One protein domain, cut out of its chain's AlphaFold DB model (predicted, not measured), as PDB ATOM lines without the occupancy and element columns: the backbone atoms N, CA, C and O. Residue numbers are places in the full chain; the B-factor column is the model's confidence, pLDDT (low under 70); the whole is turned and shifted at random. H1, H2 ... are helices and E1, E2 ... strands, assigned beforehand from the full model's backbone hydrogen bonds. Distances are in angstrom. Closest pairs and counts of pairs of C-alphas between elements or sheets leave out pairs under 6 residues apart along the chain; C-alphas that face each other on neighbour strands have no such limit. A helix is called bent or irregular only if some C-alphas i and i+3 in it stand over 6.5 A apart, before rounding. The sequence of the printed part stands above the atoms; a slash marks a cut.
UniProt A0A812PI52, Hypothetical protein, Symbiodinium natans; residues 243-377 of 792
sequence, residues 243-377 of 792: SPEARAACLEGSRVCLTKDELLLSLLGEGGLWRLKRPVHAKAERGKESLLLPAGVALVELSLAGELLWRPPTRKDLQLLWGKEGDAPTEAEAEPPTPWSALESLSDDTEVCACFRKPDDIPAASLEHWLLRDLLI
ATOM      1  N   SER A 243     165.657 221.190 170.876       82.00
ATOM      2  CA  SER A 243     165.801 219.772 170.539       82.00
ATOM      3  C   SER A 243     166.825 219.065 171.446       82.00
ATOM      4  O   SER A 243     167.642 219.733 172.095       82.00
ATOM      5  N   PRO A 244     166.827 217.718 171.511       84.31
ATOM      6  CA  PRO A 244     167.846 216.965 172.245       84.31
ATOM      7  C   PRO A 244     169.274 217.341 171.827       84.31
ATOM      8  O   PRO A 244     170.143 217.496 172.683       84.31
ATOM      9  N   GLU A 245     169.489 217.577 170.535       78.94
ATOM     10  CA  GLU A 245     170.764 217.990 169.949       78.94
ATOM     11  C   GLU A 245     171.125 219.405 170.401       78.94
ATOM     12  O   GLU A 245     172.235 219.606 170.875       78.94
ATOM     13  N   ALA A 246     170.187 220.363 170.357       78.31
ATOM     14  CA  ALA A 246     170.397 221.731 170.846       78.31
ATOM     15  C   ALA A 246     170.664 221.789 172.368       78.31
ATOM     16  O   ALA A 246     171.401 222.649 172.855       78.31
ATOM     17  N   ARG A 247     170.104 220.846 173.136       85.50
ATOM     18  CA  ARG A 247     170.374 220.682 174.573       85.50
ATOM     19  C   ARG A 247     171.755 220.079 174.824       85.50
ATOM     20  O   ARG A 247     172.495 220.628 175.637       85.50
ATOM     21  N   ALA A 248     172.129 219.013 174.115       83.69
ATOM     22  CA  ALA A 248     173.472 218.427 174.175       83.69
ATOM     23  C   ALA A 248     174.542 219.455 173.764       83.69
ATOM     24  O   ALA A 248     175.489 219.692 174.506       83.69
ATOM     25  N   ALA A 249     174.299 220.176 172.669       79.50
ATOM     26  CA  ALA A 249     175.040 221.344 172.200       79.50
ATOM     27  C   ALA A 249     175.312 222.387 173.300       79.50
ATOM     28  O   ALA A 249     176.443 222.860 173.436       79.50
ATOM     29  N   CYS A 250     174.304 222.724 174.112       85.06
ATOM     30  CA  CYS A 250     174.471 223.633 175.249       85.06
ATOM     31  C   CYS A 250     175.275 223.014 176.404       85.06
ATOM     32  O   CYS A 250     175.937 223.749 177.130       85.06
ATOM     33  N   LEU A 251     175.205 221.699 176.621       85.25
ATOM     34  CA  LEU A 251     175.862 221.015 177.742       85.25
ATOM     35  C   LEU A 251     177.336 220.687 177.469       85.25
ATOM     36  O   LEU A 251     178.184 220.934 178.326       85.25
ATOM     37  N   GLU A 252     177.619 220.131 176.294       83.69
ATOM     38  CA  GLU A 252     178.916 219.572 175.891       83.69
ATOM     39  C   GLU A 252     179.789 220.607 175.167       83.69
ATOM     40  O   GLU A 252     181.011 220.603 175.307       83.69
ATOM     41  N   GLY A 253     179.149 221.547 174.470       85.25
ATOM     42  CA  GLY A 253     179.789 222.631 173.739       85.25
ATOM     43  C   GLY A 253     179.636 222.507 172.231       85.25
ATOM     44  O   GLY A 253     179.917 221.475 171.629       85.25
ATOM     45  N   SER A 254     179.191 223.599 171.618       83.75
ATOM     46  CA  SER A 254     178.906 223.686 170.187       83.75
ATOM     47  C   SER A 254     179.937 224.532 169.484       83.75
ATOM     48  O   SER A 254     180.041 225.722 169.771       83.75
ATOM     49  N   ARG A 255     180.640 223.934 168.522       90.56
ATOM     50  CA  ARG A 255     181.459 224.665 167.558       90.56
ATOM     51  C   ARG A 255     180.580 225.141 166.409       90.56
ATOM     52  O   ARG A 255     180.002 224.329 165.684       90.56
ATOM     53  N   VAL A 256     180.465 226.456 166.271       91.94
ATOM     54  CA  VAL A 256     179.669 227.114 165.234       91.94
ATOM     55  C   VAL A 256     180.497 228.161 164.502       91.94
ATOM     56  O   VAL A 256     181.372 228.778 165.099       91.94
ATOM     57  N   CYS A 257     180.205 228.391 163.228       93.25
ATOM     58  CA  CYS A 257     180.802 229.471 162.451       93.25
ATOM     59  C   CYS A 257     179.883 230.701 162.459       93.25
ATOM     60  O   CYS A 257     178.681 230.584 162.199       93.25
ATOM     61  N   LEU A 258     180.472 231.859 162.754       93.62
ATOM     62  CA  LEU A 258     179.858 233.190 162.758       93.62
ATOM     63  C   LEU A 258     180.827 234.174 162.102       93.62
ATOM     64  O   LEU A 258     182.038 233.991 162.216       93.62
ATOM     65  N   THR A 259     180.336 235.232 161.463       94.75
ATOM     66  CA  THR A 259     181.220 236.348 161.083       94.75
ATOM     67  C   THR A 259     181.731 237.084 162.327       94.75
ATOM     68  O   THR A 259     181.084 237.068 163.383       94.75
ATOM     69  N   LYS A 260     182.888 237.750 162.214       93.62
ATOM     70  CA  LYS A 260     183.424 238.643 163.255       93.62
ATOM     71  C   LYS A 260     182.355 239.628 163.734       93.62
ATOM     72  O   LYS A 260     182.146 239.741 164.942       93.62
ATOM     73  N   ASP A 261     181.649 240.281 162.815       91.31
ATOM     74  CA  ASP A 261     180.604 241.252 163.152       91.31
ATOM     75  C   ASP A 261     179.417 240.624 163.886       91.31
ATOM     76  O   ASP A 261     178.998 241.142 164.923       91.31
ATOM     77  N   GLU A 262     178.888 239.485 163.425       92.31
ATOM     78  CA  GLU A 262     177.807 238.784 164.131       92.31
ATOM     79  C   GLU A 262     178.220 238.383 165.549       92.31
ATOM     80  O   GLU A 262     177.413 238.486 166.476       92.31
ATOM     81  N   LEU A 263     179.473 237.956 165.727       91.19
ATOM     82  CA  LEU A 263     180.029 237.560 167.012       91.19
ATOM     83  C   LEU A 263     180.208 238.765 167.949       91.19
ATOM     84  O   LEU A 263     179.690 238.740 169.066       91.19
ATOM     85  N   LEU A 264     180.859 239.842 167.499       89.31
ATOM     86  CA  LEU A 264     181.032 241.084 168.270       89.31
ATOM     87  C   LEU A 264     179.682 241.726 168.622       89.31
ATOM     88  O   LEU A 264     179.469 242.162 169.754       89.31
ATOM     89  N   LEU A 265     178.726 241.726 167.687       86.56
ATOM     90  CA  LEU A 265     177.366 242.203 167.929       86.56
ATOM     91  C   LEU A 265     176.553 241.279 168.837       86.56
ATOM     92  O   LEU A 265     175.522 241.728 169.342       86.56
ATOM     93  N   SER A 266     176.961 240.030 169.057       88.06
ATOM     94  CA  SER A 266     176.197 239.068 169.861       88.06
ATOM     95  C   SER A 266     176.828 238.735 171.206       88.06
ATOM     96  O   SER A 266     176.120 238.202 172.052       88.06
ATOM     97  N   LEU A 267     178.095 239.065 171.454       88.62
ATOM     98  CA  LEU A 267     178.742 238.854 172.746       88.62
ATOM     99  C   LEU A 267     178.570 240.053 173.702       88.62
ATOM    100  O   LEU A 267     178.480 241.208 173.288       88.62
ATOM    101  N   LEU A 268     178.583 239.769 175.004       85.44
ATOM    102  CA  LEU A 268     178.794 240.729 176.092       85.44
ATOM    103  C   LEU A 268     179.826 240.172 177.083       85.44
ATOM    104  O   LEU A 268     179.936 238.953 177.228       85.44
ATOM    105  N   GLY A 269     180.569 241.047 177.761       80.69
ATOM    106  CA  GLY A 269     181.492 240.673 178.838       80.69
ATOM    107  C   GLY A 269     180.863 240.913 180.206       80.69
ATOM    108  O   GLY A 269     180.509 242.044 180.526       80.69
ATOM    109  N   GLU A 270     180.729 239.868 181.023       68.19
ATOM    110  CA  GLU A 270     180.175 239.965 182.378       68.19
ATOM    111  C   GLU A 270     180.896 238.996 183.328       68.19
ATOM    112  O   GLU A 270     180.989 237.793 183.074       68.19
ATOM    113  N   GLY A 271     181.430 239.517 184.439       62.53
ATOM    114  CA  GLY A 271     182.097 238.706 185.466       62.53
ATOM    115  C   GLY A 271     183.307 237.902 184.965       62.53
ATOM    116  O   GLY A 271     183.524 236.787 185.428       62.53
ATOM    117  N   GLY A 272     184.055 238.428 183.987       70.00
ATOM    118  CA  GLY A 272     185.195 237.738 183.362       70.00
ATOM    119  C   GLY A 272     184.815 236.648 182.349       70.00
ATOM    120  O   GLY A 272     185.699 235.991 181.803       70.00
ATOM    121  N   LEU A 273     183.522 236.456 182.075       78.00
ATOM    122  CA  LEU A 273     183.015 235.536 181.059       78.00
ATOM    123  C   LEU A 273     182.399 236.311 179.894       78.00
ATOM    124  O   LEU A 273     181.715 237.314 180.087       78.00
ATOM    125  N   TRP A 274     182.589 235.793 178.686       87.25
ATOM    126  CA  TRP A 274     182.000 236.340 177.467       87.25
ATOM    127  C   TRP A 274     180.796 235.492 177.074       87.25
ATOM    128  O   TRP A 274     180.907 234.268 177.028       87.25
ATOM    129  N   ARG A 275     179.632 236.113 176.871       88.88
ATOM    130  CA  ARG A 275     178.343 235.411 176.755       88.88
ATOM    131  C   ARG A 275     177.491 235.938 175.612       88.88
ATOM    132  O   ARG A 275     177.573 237.122 175.301       88.88
ATOM    133  N   LEU A 276     176.630 235.098 175.032       88.56
ATOM    134  CA  LEU A 276     175.650 235.568 174.046       88.56
ATOM    135  C   LEU A 276     174.581 236.468 174.688       88.56
ATOM    136  O   LEU A 276     173.922 236.085 175.652       88.56
ATOM    137  N   LYS A 277     174.368 237.648 174.103       85.31
ATOM    138  CA  LYS A 277     173.405 238.678 174.528       85.31
ATOM    139  C   LYS A 277     171.994 238.498 173.957       85.31
ATOM    140  O   LYS A 277     171.134 239.346 174.142       85.31
ATOM    141  N   ARG A 278     171.780 237.468 173.149       85.06
ATOM    142  CA  ARG A 278     170.500 237.093 172.534       85.06
ATOM    143  C   ARG A 278     170.653 235.703 171.919       85.06
ATOM    144  O   ARG A 278     171.793 235.280 171.724       85.06
ATOM    145  N   PRO A 279     169.560 235.002 171.585       87.81
ATOM    146  CA  PRO A 279     169.657 233.814 170.754       87.81
ATOM    147  C   PRO A 279     170.298 234.140 169.394       87.81
ATOM    148  O   PRO A 279     170.040 235.202 168.823       87.81
ATOM    149  N   VAL A 280     171.130 233.233 168.885       89.56
ATOM    150  CA  VAL A 280     171.856 233.369 167.612       89.56
ATOM    151  C   VAL A 280     171.670 232.098 166.789       89.56
ATOM    152  O   VAL A 280     171.872 230.995 167.291       89.56
ATOM    153  N   HIS A 281     171.319 232.253 165.514       89.25
ATOM    154  CA  HIS A 281     171.394 231.173 164.534       89.25
ATOM    155  C   HIS A 281     172.798 231.147 163.928       89.25
ATOM    156  O   HIS A 281     173.240 232.154 163.383       89.25
ATOM    157  N   ALA A 282     173.487 230.013 164.018       87.69
ATOM    158  CA  ALA A 282     174.864 229.862 163.554       87.69
ATOM    159  C   ALA A 282     175.044 228.537 162.797       87.69
ATOM    160  O   ALA A 282     174.357 227.556 163.080       87.69
ATOM    161  N   LYS A 283     175.971 228.474 161.835       88.56
ATOM    162  CA  LYS A 283     176.246 227.229 161.091       88.56
ATOM    163  C   LYS A 283     177.052 226.284 161.986       88.56
ATOM    164  O   LYS A 283     178.074 226.708 162.515       88.56
ATOM    165  N   ALA A 284     176.653 225.026 162.150       87.56
ATOM    166  CA  ALA A 284     177.478 224.060 162.885       87.56
ATOM    167  C   ALA A 284     178.786 223.750 162.123       87.56
ATOM    168  O   ALA A 284     178.743 223.491 160.925       87.56
ATOM    169  N   GLU A 285     179.940 223.699 162.805       83.31
ATOM    170  CA  GLU A 285     181.263 223.453 162.180       83.31
ATOM    171  C   GLU A 285     181.290 222.158 161.341       83.31
ATOM    172  O   GLU A 285     181.928 222.087 160.292       83.31
ATOM    173  N   ARG A 286     180.568 221.122 161.790       80.38
ATOM    174  CA  ARG A 286     180.557 219.778 161.184       80.38
ATOM    175  C   ARG A 286     179.312 219.467 160.344       80.38
ATOM    176  O   ARG A 286     179.059 218.297 160.060       80.38
ATOM    177  N   GLY A 287     178.526 220.467 159.944       73.50
ATOM    178  CA  GLY A 287     177.284 220.237 159.200       73.50
ATOM    179  C   GLY A 287     176.814 221.428 158.365       73.50
ATOM    180  O   GLY A 287     177.352 222.523 158.440       73.50
ATOM    181  N   LYS A 288     175.771 221.209 157.556       71.62
ATOM    182  CA  LYS A 288     175.039 222.297 156.872       71.62
ATOM    183  C   LYS A 288     173.846 222.812 157.681       71.62
ATOM    184  O   LYS A 288     173.121 223.686 157.215       71.62
ATOM    185  N   GLU A 289     173.614 222.241 158.857       80.94
ATOM    186  CA  GLU A 289     172.479 222.570 159.710       80.94
ATOM    187  C   GLU A 289     172.760 223.847 160.511       80.94
ATOM    188  O   GLU A 289     173.869 224.072 161.008       80.94
ATOM    189  N   SER A 290     171.740 224.700 160.600       85.00
ATOM    190  CA  SER A 290     171.761 225.900 161.432       85.00
ATOM    191  C   SER A 290     171.392 225.514 162.858       85.00
ATOM    192  O   SER A 290     170.311 224.972 163.098       85.00
ATOM    193  N   LEU A 291     172.286 225.799 163.798       85.19
ATOM    194  CA  LEU A 291     172.077 225.590 165.220       85.19
ATOM    195  C   LEU A 291     171.598 226.897 165.861       85.19
ATOM    196  O   LEU A 291     172.203 227.953 165.679       85.19
ATOM    197  N   LEU A 292     170.514 226.817 166.634       88.25
ATOM    198  CA  LEU A 292     170.021 227.924 167.450       88.25
ATOM    199  C   LEU A 292     170.693 227.881 168.826       88.25
ATOM    200  O   LEU A 292     170.330 227.074 169.681       88.25
ATOM    201  N   LEU A 293     171.668 228.761 169.035       87.62
ATOM    202  CA  LEU A 293     172.300 228.971 170.334       87.62
ATOM    203  C   LEU A 293     171.458 229.943 171.172       87.62
ATOM    204  O   LEU A 293     171.078 230.998 170.662       87.62
ATOM    205  N   PRO A 294     171.153 229.636 172.443       87.44
ATOM    206  CA  PRO A 294     170.367 230.516 173.301       87.44
ATOM    207  C   PRO A 294     171.195 231.662 173.895       87.44
ATOM    208  O   PRO A 294     172.425 231.619 173.920       87.44
ATOM    209  N   ALA A 295     170.514 232.676 174.433       86.75
ATOM    210  CA  ALA A 295     171.164 233.717 175.228       86.75
ATOM    211  C   ALA A 295     171.875 233.128 176.465       86.75
ATOM    212  O   ALA A 295     171.506 232.072 176.982       86.75
ATOM    213  N   GLY A 296     172.907 233.820 176.943       85.00
ATOM    214  CA  GLY A 296     173.651 233.493 178.157       85.00
ATOM    215  C   GLY A 296     174.747 232.431 178.013       85.00
ATOM    216  O   GLY A 296     175.569 232.331 178.931       85.00
ATOM    217  N   VAL A 297     174.796 231.633 176.928       89.19
ATOM    218  CA  VAL A 297     175.882 230.641 176.730       89.19
ATOM    219  C   VAL A 297     177.237 231.337 176.775       89.19
ATOM    220  O   VAL A 297     177.411 232.407 176.192       89.19
ATOM    221  N   ALA A 298     178.188 230.727 177.471       88.19
ATOM    222  CA  ALA A 298     179.549 231.213 177.596       88.19
ATOM    223  C   ALA A 298     180.389 230.780 176.389       88.19
ATOM    224  O   ALA A 298     180.358 229.616 175.978       88.19
ATOM    225  N   LEU A 299     181.164 231.722 175.861       90.69
ATOM    226  CA  LEU A 299     182.202 231.490 174.870       90.69
ATOM    227  C   LEU A 299     183.411 230.819 175.538       90.69
ATOM    228  O   LEU A 299     183.945 231.310 176.533       90.69
ATOM    229  N   VAL A 300     183.837 229.695 174.972       90.94
ATOM    230  CA  VAL A 300     184.887 228.808 175.500       90.94
ATOM    231  C   VAL A 300     186.147 228.854 174.643       90.94
ATOM    232  O   VAL A 300     187.248 228.643 175.141       90.94
ATOM    233  N   GLU A 301     185.990 229.094 173.346       93.12
ATOM    234  CA  GLU A 301     187.067 229.020 172.364       93.12
ATOM    235  C   GLU A 301     186.688 229.870 171.148       93.12
ATOM    236  O   GLU A 301     185.527 229.864 170.737       93.12
ATOM    237  N   LEU A 302     187.660 230.562 170.562       94.31
ATOM    238  CA  LEU A 302     187.609 231.079 169.199       94.31
ATOM    239  C   LEU A 302     188.755 230.471 168.409       94.31
ATOM    240  O   LEU A 302     189.889 230.423 168.888       94.31
ATOM    241  N   SER A 303     188.465 230.065 167.184       95.50
ATOM    242  CA  SER A 303     189.444 229.521 166.256       95.50
ATOM    243  C   SER A 303     189.172 229.984 164.827       95.50
ATOM    244  O   SER A 303     188.037 230.290 164.464       95.50
ATOM    245  N   LEU A 304     190.220 230.040 164.011       95.44
ATOM    246  CA  LEU A 304     190.162 230.397 162.596       95.44
ATOM    247  C   LEU A 304     190.943 229.348 161.810       95.44
ATOM    248  O   LEU A 304     192.081 229.047 162.149       95.44
ATOM    249  N   ALA A 305     190.308 228.733 160.810       91.06
ATOM    250  CA  ALA A 305     190.875 227.612 160.044       91.06
ATOM    251  C   ALA A 305     191.428 226.440 160.902       91.06
ATOM    252  O   ALA A 305     192.269 225.671 160.444       91.06
ATOM    253  N   GLY A 306     190.937 226.282 162.140       89.62
ATOM    254  CA  GLY A 306     191.401 225.278 163.106       89.62
ATOM    255  C   GLY A 306     192.528 225.741 164.041       89.62
ATOM    256  O   GLY A 306     192.848 225.021 164.986       89.62
ATOM    257  N   GLU A 307     193.097 226.931 163.838       93.56
ATOM    258  CA  GLU A 307     194.059 227.541 164.760       93.56
ATOM    259  C   GLU A 307     193.337 228.273 165.897       93.56
ATOM    260  O   GLU A 307     192.377 229.010 165.666       93.56
ATOM    261  N   LEU A 308     193.789 228.076 167.138       94.06
ATOM    262  CA  LEU A 308     193.220 228.710 168.329       94.06
ATOM    263  C   LEU A 308     193.564 230.209 168.360       94.06
ATOM    264  O   LEU A 308     194.710 230.569 168.618       94.06
ATOM    265  N   LEU A 309     192.559 231.070 168.185       92.44
ATOM    266  CA  LEU A 309     192.687 232.520 168.355       92.44
ATOM    267  C   LEU A 309     192.590 232.928 169.829       92.44
ATOM    268  O   LEU A 309     193.345 233.777 170.298       92.44
ATOM    269  N   TRP A 310     191.637 232.350 170.565       94.06
ATOM    270  CA  TRP A 310     191.345 232.749 171.942       94.06
ATOM    271  C   TRP A 310     190.673 231.635 172.748       94.06
ATOM    272  O   TRP A 310     189.886 230.854 172.222       94.06
ATOM    273  N   ARG A 311     190.925 231.608 174.058       92.12
ATOM    274  CA  ARG A 311     190.147 230.860 175.059       92.12
ATOM    275  C   ARG A 311     190.175 231.623 176.390       92.12
ATOM    276  O   ARG A 311     191.153 232.338 176.623       92.12
ATOM    277  N   PRO A 312     189.188 231.453 177.292       85.44
ATOM    278  CA  PRO A 312     189.272 231.990 178.642       85.44
ATOM    279  C   PRO A 312     190.572 231.524 179.317       85.44
ATOM    280  O   PRO A 312     190.916 230.336 179.214       85.44
ATOM    281  N   PRO A 313     191.301 232.413 180.012       79.94
ATOM    282  CA  PRO A 313     192.503 232.018 180.724       79.94
ATOM    283  C   PRO A 313     192.129 231.063 181.863       79.94
ATOM    284  O   PRO A 313     191.307 231.369 182.727       79.94
ATOM    285  N   THR A 314     192.728 229.876 181.872       80.62
ATOM    286  CA  THR A 314     192.586 228.929 182.983       80.62
ATOM    287  C   THR A 314     193.329 229.451 184.208       80.62
ATOM    288  O   THR A 314     194.231 230.279 184.089       80.62
ATOM    289  N   ARG A 315     193.062 228.885 185.394       71.50
ATOM    290  CA  ARG A 315     193.857 229.183 186.603       71.50
ATOM    291  C   ARG A 315     195.366 229.009 186.374       71.50
ATOM    292  O   ARG A 315     196.141 229.752 186.956       71.50
ATOM    293  N   LYS A 316     195.783 228.081 185.500       76.62
ATOM    294  CA  LYS A 316     197.193 227.891 185.129       76.62
ATOM    295  C   LYS A 316     197.720 229.016 184.233       76.62
ATOM    296  O   LYS A 316     198.850 229.440 184.428       76.62
ATOM    297  N   ASP A 317     196.923 229.498 183.279       76.19
ATOM    298  CA  ASP A 317     197.305 230.637 182.430       76.19
ATOM    299  C   ASP A 317     197.401 231.920 183.275       76.19
ATOM    300  O   ASP A 317     198.375 232.655 183.161       76.19
ATOM    301  N   LEU A 318     196.461 232.128 184.207       72.56
ATOM    302  CA  LEU A 318     196.508 233.224 185.182       72.56
ATOM    303  C   LEU A 318     197.714 233.115 186.130       72.56
ATOM    304  O   LEU A 318     198.368 234.114 186.387       72.56
ATOM    305  N   GLN A 319     198.078 231.913 186.590       70.75
ATOM    306  CA  GLN A 319     199.299 231.688 187.385       70.75
ATOM    307  C   GLN A 319     200.602 231.873 186.582       70.75
ATOM    308  O   GLN A 319     201.661 232.107 187.160       70.75
ATOM    309  N   LEU A 320     200.553 231.754 185.252       73.31
ATOM    310  CA  LEU A 320     201.676 232.070 184.364       73.31
ATOM    311  C   LEU A 320     201.779 233.576 184.086       73.31
ATOM    312  O   LEU A 320     202.888 234.088 183.987       73.31
ATOM    313  N   LEU A 321     200.641 234.269 183.986       65.94
ATOM    314  CA  LEU A 321     200.559 235.721 183.791       65.94
ATOM    315  C   LEU A 321     200.878 236.515 185.067       65.94
ATOM    316  O   LEU A 321     201.515 237.559 184.985       65.94
ATOM    317  N   TRP A 322     200.435 236.035 186.233       66.06
ATOM    318  CA  TRP A 322     200.455 236.782 187.499       66.06
ATOM    319  C   TRP A 322     201.332 236.148 188.596       66.06
ATOM    320  O   TRP A 322     201.393 236.672 189.703       66.06
ATOM    321  N   GLY A 323     202.025 235.041 188.306       67.44
ATOM    322  CA  GLY A 323     202.865 234.323 189.272       67.44
ATOM    323  C   GLY A 323     202.099 233.313 190.138       67.44
ATOM    324  O   GLY A 323     200.911 233.045 189.939       67.44
ATOM    325  N   LYS A 324     202.786 232.694 191.110       66.31
ATOM    326  CA  LYS A 324     202.114 231.790 192.059       66.31
ATOM    327  C   LYS A 324     201.305 232.604 193.068       66.31
ATOM    328  O   LYS A 324     201.664 233.726 193.401       66.31
ATOM    329  N   GLU A 325     200.249 232.001 193.616       46.53
ATOM    330  CA  GLU A 325     199.516 232.557 194.763       46.53
ATOM    331  C   GLU A 325     200.489 232.843 195.923       46.53
ATOM    332  O   GLU A 325     200.940 231.919 196.600       46.53
ATOM    333  N   GLY A 326     200.822 234.123 196.121       49.28
ATOM    334  CA  GLY A 326     201.770 234.600 197.134       49.28
ATOM    335  C   GLY A 326     202.943 235.429 196.593       49.28
ATOM    336  O   GLY A 326     203.537 236.175 197.370       49.28
ATOM    337  N   ASP A 327     203.250 235.361 195.295       48.47
ATOM    338  CA  ASP A 327     204.219 236.264 194.666       48.47
ATOM    339  C   ASP A 327     203.554 237.634 194.432       48.47
ATOM    340  O   ASP A 327     202.451 237.716 193.889       48.47
ATOM    341  N   ALA A 328     204.192 238.725 194.868       39.81
ATOM    342  CA  ALA A 328     203.651 240.069 194.656       39.81
ATOM    343  C   ALA A 328     203.697 240.425 193.154       39.81
ATOM    344  O   ALA A 328     204.753 240.246 192.538       39.81
ATOM    345  N   PRO A 329     202.603 240.936 192.555       44.97
ATOM    346  CA  PRO A 329     202.550 241.182 191.119       44.97
ATOM    347  C   PRO A 329     203.572 242.244 190.703       44.97
ATOM    348  O   PRO A 329     203.558 243.377 191.187       44.97
ATOM    349  N   THR A 330     204.465 241.877 189.785       48.12
ATOM    350  CA  THR A 330     205.365 242.824 189.115       48.12
ATOM    351  C   THR A 330     204.590 243.672 188.111       48.12
ATOM    352  O   THR A 330     203.762 243.151 187.372       48.12
ATOM    353  N   GLU A 331     204.915 244.963 188.045       43.12
ATOM    354  CA  GLU A 331     204.078 246.078 187.552       43.12
ATOM    355  C   GLU A 331     203.798 246.133 186.035       43.12
ATOM    356  O   GLU A 331     203.425 247.174 185.497       43.12
ATOM    357  N   ALA A 332     203.966 245.018 185.328       49.12
ATOM    358  CA  ALA A 332     203.461 244.827 183.978       49.12
ATOM    359  C   ALA A 332     202.130 244.063 184.052       49.12
ATOM    360  O   ALA A 332     202.083 242.861 183.787       49.12
ATOM    361  N   GLU A 333     201.051 244.763 184.417       51.72
ATOM    362  CA  GLU A 333     199.682 244.238 184.326       51.72
ATOM    363  C   GLU A 333     199.303 244.044 182.849       51.72
ATOM    364  O   GLU A 333     198.664 244.882 182.218       51.72
ATOM    365  N   ALA A 334     199.731 242.920 182.276       59.00
ATOM    366  CA  ALA A 334     199.177 242.430 181.028       59.00
ATOM    367  C   ALA A 334     197.716 242.047 181.294       59.00
ATOM    368  O   ALA A 334     197.445 241.019 181.927       59.00
ATOM    369  N   GLU A 335     196.782 242.883 180.834       64.75
ATOM    370  CA  GLU A 335     195.366 242.529 180.831       64.75
ATOM    371  C   GLU A 335     195.199 241.169 180.132       64.75
ATOM    372  O   GLU A 335     195.794 240.941 179.071       64.75
ATOM    373  N   PRO A 336     194.440 240.225 180.719       72.38
ATOM    374  CA  PRO A 336     194.266 238.915 180.116       72.38
ATOM    375  C   PRO A 336     193.621 239.082 178.734       72.38
ATOM    376  O   PRO A 336     192.635 239.816 178.617       72.38
ATOM    377  N   PRO A 337     194.137 238.406 177.688       79.38
ATOM    378  CA  PRO A 337     193.671 238.613 176.324       79.38
ATOM    379  C   PRO A 337     192.163 238.393 176.241       79.38
ATOM    380  O   PRO A 337     191.625 237.418 176.776       79.38
ATOM    381  N   THR A 338     191.475 239.307 175.567       89.19
ATOM    382  CA  THR A 338     190.024 239.274 175.372       89.19
ATOM    383  C   THR A 338     189.692 238.699 173.991       89.19
ATOM    384  O   THR A 338     190.526 238.786 173.082       89.19
ATOM    385  N   PRO A 339     188.474 238.169 173.767       88.94
ATOM    386  CA  PRO A 339     188.051 237.767 172.429       88.94
ATOM    387  C   PRO A 339     188.126 238.941 171.443       88.94
ATOM    388  O   PRO A 339     188.440 238.733 170.283       88.94
ATOM    389  N   TRP A 340     187.909 240.175 171.916       91.00
ATOM    390  CA  TRP A 340     187.999 241.397 171.119       91.00
ATOM    391  C   TRP A 340     189.420 241.605 170.597       91.00
ATOM    392  O   TRP A 340     189.600 241.675 169.388       91.00
ATOM    393  N   SER A 341     190.429 241.563 171.473       89.88
ATOM    394  CA  SER A 341     191.838 241.684 171.063       89.88
ATOM    395  C   SER A 341     192.283 240.601 170.064       89.88
ATOM    396  O   SER A 341     193.158 240.843 169.239       89.88
ATOM    397  N   ALA A 342     191.649 239.421 170.089       88.94
ATOM    398  CA  ALA A 342     191.893 238.345 169.127       88.94
ATOM    399  C   ALA A 342     191.109 238.493 167.801       88.94
ATOM    400  O   ALA A 342     191.441 237.830 166.821       88.94
ATOM    401  N   LEU A 343     190.073 239.340 167.767       91.69
ATOM    402  CA  LEU A 343     189.227 239.620 166.598       91.69
ATOM    403  C   LEU A 343     189.582 240.948 165.905       91.69
ATOM    404  O   LEU A 343     189.238 241.130 164.740       91.69
ATOM    405  N   GLU A 344     190.257 241.873 166.594       92.06
ATOM    406  CA  GLU A 344     190.609 243.215 166.094       92.06
ATOM    407  C   GLU A 344     191.395 243.203 164.774       92.06
ATOM    408  O   GLU A 344     191.188 244.075 163.934       92.06
ATOM    409  N   SER A 345     192.260 242.206 164.564       89.12
ATOM    410  CA  SER A 345     193.095 242.073 163.362       89.12
ATOM    411  C   SER A 345     192.404 241.398 162.169       89.12
ATOM    412  O   SER A 345     192.994 241.339 161.088       89.12
ATOM    413  N   LEU A 346     191.181 240.882 162.339       93.25
ATOM    414  CA  LEU A 346     190.425 240.196 161.287       93.25
ATOM    415  C   LEU A 346     189.484 241.165 160.559       93.25
ATOM    416  O   LEU A 346     189.055 242.172 161.129       93.25
ATOM    417  N   SER A 347     189.120 240.853 159.313       93.50
ATOM    418  CA  SER A 347     188.081 241.604 158.598       93.50
ATOM    419  C   SER A 347     186.688 241.280 159.147       93.50
ATOM    420  O   SER A 347     186.449 240.198 159.683       93.50
ATOM    421  N   ASP A 348     185.763 242.225 159.012       90.25
ATOM    422  CA  ASP A 348     184.410 242.159 159.589       90.25
ATOM    423  C   ASP A 348     183.572 240.991 159.019       90.25
ATOM    424  O   ASP A 348     182.754 240.393 159.721       90.25
ATOM    425  N   ASP A 349     183.872 240.588 157.781       92.81
ATOM    426  CA  ASP A 349     183.309 239.440 157.064       92.81
ATOM    427  C   ASP A 349     184.038 238.101 157.313       92.81
ATOM    428  O   ASP A 349     183.604 237.068 156.800       92.81
ATOM    429  N   THR A 350     185.118 238.073 158.105       95.56
ATOM    430  CA  THR A 350     185.836 236.826 158.423       95.56
ATOM    431  C   THR A 350     184.937 235.876 159.225       95.56
ATOM    432  O   THR A 350     184.534 236.196 160.345       95.56
ATOM    433  N   GLU A 351     184.659 234.679 158.690       94.88
ATOM    434  CA  GLU A 351     184.026 233.593 159.452       94.88
ATOM    435  C   GLU A 351     185.015 233.003 160.472       94.88
ATOM    436  O   GLU A 351     186.049 232.436 160.113       94.88
ATOM    437  N   VAL A 352     184.671 233.097 161.757       94.25
ATOM    438  CA  VAL A 352     185.397 232.496 162.882       94.25
ATOM    439  C   VAL A 352     184.590 231.347 163.483       94.25
ATOM    440  O   VAL A 352     183.362 231.403 163.573       94.25
ATOM    441  N   CYS A 353     185.278 230.292 163.919       95.44
ATOM    442  CA  CYS A 353     184.659 229.163 164.598       95.44
ATOM    443  C   CYS A 353     184.693 229.377 166.117       95.44
ATOM    444  O   CYS A 353     185.757 229.381 166.743       95.44
ATOM    445  N   ALA A 354     183.516 229.565 166.705       94.00
ATOM    446  CA  ALA A 354     183.303 229.836 168.117       94.00
ATOM    447  C   ALA A 354     182.726 228.609 168.835       94.00
ATOM    448  O   ALA A 354     181.770 227.992 168.361       94.00
ATOM    449  N   CYS A 355     183.281 228.268 169.999       93.69
ATOM    450  CA  CYS A 355     182.770 227.207 170.864       93.69
ATOM    451  C   CYS A 355     181.926 227.798 172.000       93.69
ATOM    452  O   CYS A 355     182.448 228.560 172.816       93.69
ATOM    453  N   PHE A 356     180.647 227.426 172.086       92.00
ATOM    454  CA  PHE A 356     179.713 227.905 173.113       92.00
ATOM    455  C   PHE A 356     179.133 226.769 173.955       92.00
ATOM    456  O   PHE A 356     178.694 225.763 173.405       92.00
ATOM    457  N   ARG A 357     179.054 226.950 175.280       91.75
ATOM    458  CA  ARG A 357     178.351 226.034 176.205       91.75
ATOM    459  C   ARG A 357     177.715 226.786 177.371       91.75
ATOM    460  O   ARG A 357     177.993 227.964 177.580       91.75
ATOM    461  N   LYS A 358     176.863 226.131 178.161       90.50
ATOM    462  CA  LYS A 358     176.365 226.694 179.425       90.50
ATOM    463  C   LYS A 358     177.552 227.050 180.346       90.50
ATOM    464  O   LYS A 358     178.568 226.352 180.318       90.50
ATOM    465  N   PRO A 359     177.444 228.074 181.204       86.88
ATOM    466  CA  PRO A 359     178.474 228.349 182.202       86.88
ATOM    467  C   PRO A 359     178.759 227.128 183.108       86.88
ATOM    468  O   PRO A 359     177.871 226.306 183.372       86.88
ATOM    469  N   ASP A 360     180.004 226.987 183.572       84.19
ATOM    470  CA  ASP A 360     180.442 225.838 184.384       84.19
ATOM    471  C   ASP A 360     179.753 225.776 185.759       84.19
ATOM    472  O   ASP A 360     179.519 224.685 186.276       84.19
ATOM    473  N   ASP A 361     179.351 226.926 186.309       82.38
ATOM    474  CA  ASP A 361     178.624 227.065 187.578       82.38
ATOM    475  C   ASP A 361     177.162 226.577 187.521       82.38
ATOM    476  O   ASP A 361     176.534 226.387 188.564       82.38
ATOM    477  N   ILE A 362     176.615 226.348 186.323       87.06
ATOM    478  CA  ILE A 362     175.229 225.910 186.116       87.06
ATOM    479  C   ILE A 362     175.168 224.375 185.995       87.06
ATOM    480  O   ILE A 362     175.771 223.818 185.072       87.06
ATOM    481  N   PRO A 363     174.428 223.651 186.856       89.94
ATOM    482  CA  PRO A 363     174.239 222.207 186.715       89.94
ATOM    483  C   PRO A 363     173.441 221.843 185.459       89.94
ATOM    484  O   PRO A 363     172.512 222.551 185.078       89.94
ATOM    485  N   ALA A 364     173.731 220.685 184.860       89.12
ATOM    486  CA  ALA A 364     172.994 220.194 183.689       89.12
ATOM    487  C   ALA A 364     171.483 220.026 183.955       89.12
ATOM    488  O   ALA A 364     170.664 220.359 183.104       89.12
ATOM    489  N   ALA A 365     171.109 219.586 185.162       88.69
ATOM    490  CA  ALA A 365     169.711 219.445 185.583       88.69
ATOM    491  C   ALA A 365     168.955 220.786 185.706       88.69
ATOM    492  O   ALA A 365     167.728 220.788 185.713       88.69
ATOM    493  N   SER A 366     169.674 221.911 185.781       91.25
ATOM    494  CA  SER A 366     169.113 223.261 185.931       91.25
ATOM    495  C   SER A 366     169.140 224.059 184.618       91.25
ATOM    496  O   SER A 366     168.906 225.268 184.632       91.25
ATOM    497  N   LEU A 367     169.427 223.405 183.479       91.00
ATOM    498  CA  LEU A 367     169.546 224.040 182.159       91.00
ATOM    499  C   LEU A 367     168.280 224.824 181.778       91.00
ATOM    500  O   LEU A 367     168.376 225.945 181.296       91.00
ATOM    501  N   GLU A 368     167.091 224.270 182.017       92.06
ATOM    502  CA  GLU A 368     165.835 224.921 181.616       92.06
ATOM    503  C   GLU A 368     165.512 226.154 182.477       92.06
ATOM    504  O   GLU A 368     165.081 227.181 181.956       92.06
ATOM    505  N   HIS A 369     165.785 226.091 183.785       93.88
ATOM    506  CA  HIS A 369     165.667 227.235 184.698       93.88
ATOM    507  C   HIS A 369     166.682 228.329 184.383       93.88
ATOM    508  O   HIS A 369     166.376 229.514 184.490       93.88
ATOM    509  N   TRP A 370     167.888 227.933 183.981       91.56
ATOM    510  CA  TRP A 370     168.911 228.848 183.502       91.56
ATOM    511  C   TRP A 370     168.473 229.581 182.229       91.56
ATOM    512  O   TRP A 370     168.576 230.804 182.185       91.56
ATOM    513  N   LEU A 371     167.925 228.859 181.245       91.19
ATOM    514  CA  LEU A 371     167.386 229.444 180.016       91.19
ATOM    515  C   LEU A 371     166.227 230.403 180.308       91.19
ATOM    516  O   LEU A 371     166.257 231.536 179.840       91.19
ATOM    517  N   LEU A 372     165.251 229.993 181.129       92.44
ATOM    518  CA  LEU A 372     164.142 230.863 181.541       92.44
ATOM    519  C   LEU A 372     164.661 232.166 182.169       92.44
ATOM    520  O   LEU A 372     164.171 233.244 181.839       92.44
ATOM    521  N   ARG A 373     165.665 232.075 183.052       91.62
ATOM    522  CA  ARG A 373     166.276 233.247 183.683       91.62
ATOM    523  C   ARG A 373     166.961 234.145 182.655       91.62
ATOM    524  O   ARG A 373     166.612 235.315 182.583       91.62
ATOM    525  N   ASP A 374     167.916 233.623 181.885       87.62
ATOM    526  CA  ASP A 374     168.785 234.444 181.025       87.62
ATOM    527  C   ASP A 374     168.049 234.981 179.775       87.62
ATOM    528  O   ASP A 374     168.473 235.990 179.221       87.62
ATOM    529  N   LEU A 375     166.924 234.377 179.356       87.38
ATOM    530  CA  LEU A 375     166.042 234.921 178.304       87.38
ATOM    531  C   LEU A 375     165.172 236.092 178.792       87.38
ATOM    532  O   LEU A 375     164.864 237.000 178.021       87.38
ATOM    533  N   LEU A 376     164.759 236.074 180.062       87.38
ATOM    534  CA  LEU A 376     163.930 237.128 180.655       87.38
ATOM    535  C   LEU A 376     164.766 238.258 181.263       87.38
ATOM    536  O   LEU A 376     164.346 239.415 181.251       87.38
ATOM    537  N   ILE A 377     165.927 237.910 181.821       81.62
ATOM    538  CA  ILE A 377     166.764 238.758 182.661       81.62
ATOM    539  C   ILE A 377     168.242 238.518 182.328       81.62
ATOM    540  O   ILE A 377     168.871 237.589 182.835       81.62
TER     541      ILE A 377
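AT A GLANCE: This is residues 243 to 377 of the 792 residues of the protein "Hypothetical protein" of Symbiodinium natans (UniProt A0A812PI52). One strongly twisted antiparallel sheet of six strands makes the core, with H2 and H4 over one face and H1 over the other, and the small hairpin E2-E3 sits beside the start of E6. H3 and the long loop of residues 323 to 338 reach out from this body as an arm and lead back to H4, while H5, off the sheet, meets the end of H1 near its own start, making a corner. The printed part has 135 residues, with five named helices and eight named strands in the order H1 E1 H2 E2 E3 E4 E5 E6 E7 H3 H4 E8 H5, a mixed class of helices and strands. The large sheet runs E5 E4 E1 E8 E6 E7. The whole is compact, with a radius of gyration of the C-alphas of 16.0 A and spans of 49 by 37 by 25 A.

HOW THE PARTS SIT: Begin in the large sheet with E8, residues 351 to 357, an inner strand. Its antiparallel neighbour E1, residues 254 to 259, stands at 145 degrees, with N 256 and O 354 2.9 A apart. Its other neighbour is E6, residues 298 to 304, antiparallel at 152 degrees, with N 300 and O 355 2.8 A apart. E6 forms a hairpin with the edge strand E7, residues 307 to 310; look for N 304 and O 307, 2.9 A apart. Beyond E1, E4, residues 280 to 284, is staggered: residues 283 to 284 pair with E1, with N 257 and O 283 2.8 A apart, and residues 280 to 283 pair with the edge strand E5, residues 290 to 293. In that hairpin N 282 and O 291 are 2.9 A apart. Now look at the helices on this sheet. H1, residues 244 to 252, lies over E5 at a height of 8.2 A and runs slantwise to it, at 53 degrees on the local plane; its closest C-alphas to E5 are Ala 246 and Leu 291, 7.0 A apart. H2, residues 260 to 266, is on the opposite face, 7.5 A high and only just over E1, with 3 of its C-alphas on that strand. H4, residues 339 to 343, is on the same face as H2, 9.0 A high and only just over E6, also with 3. The hairpin of E2, residues 267 to 270, and E3, residues 273 to 276, has N 268 and O 275 2.8 A apart; the closest C-alphas of E3 and E6 are Arg 275 and Ala 298, 4.4 A apart. H5, residues 364 to 376, is not on the large sheet; it is close to H1 but not clearly touching, with C-alphas 251 and 364 6.7 A apart, and about perpendicular at 82 degrees. H3, residues 315 to 322, touches no helix. Within H1, H2, H3 and H4 each O i to N i+4 pair is within hydrogen-bond range; in H5, 7 of 9 are.

IN THESE COORDINATES: Find C-alpha 244 at (167.846, 216.965, 172.245), where H1 begins its 11.9 A run. E1 spans 15.8 A, E4 11.9 A and E6 18.4 A. E8 runs 19.2 A from C-alpha 351 at (184.026, 233.593, 159.452). H5 runs 19.4 A to C-alpha 376 at (163.930, 237.128, 180.655); it is irregular, with C-alphas 365 and 368 7.8 A apart.

THE WHOLE: The two C-alphas farthest apart are those of Lys 288 and Ala 328, 50.6 A. The printed part has no cut. The link from H3 to H4, with 16 residues between them, is long. Mean pLDDT of the printed part is 83.3; look for values under 70 at residues 270 to 271 and 321 to 335.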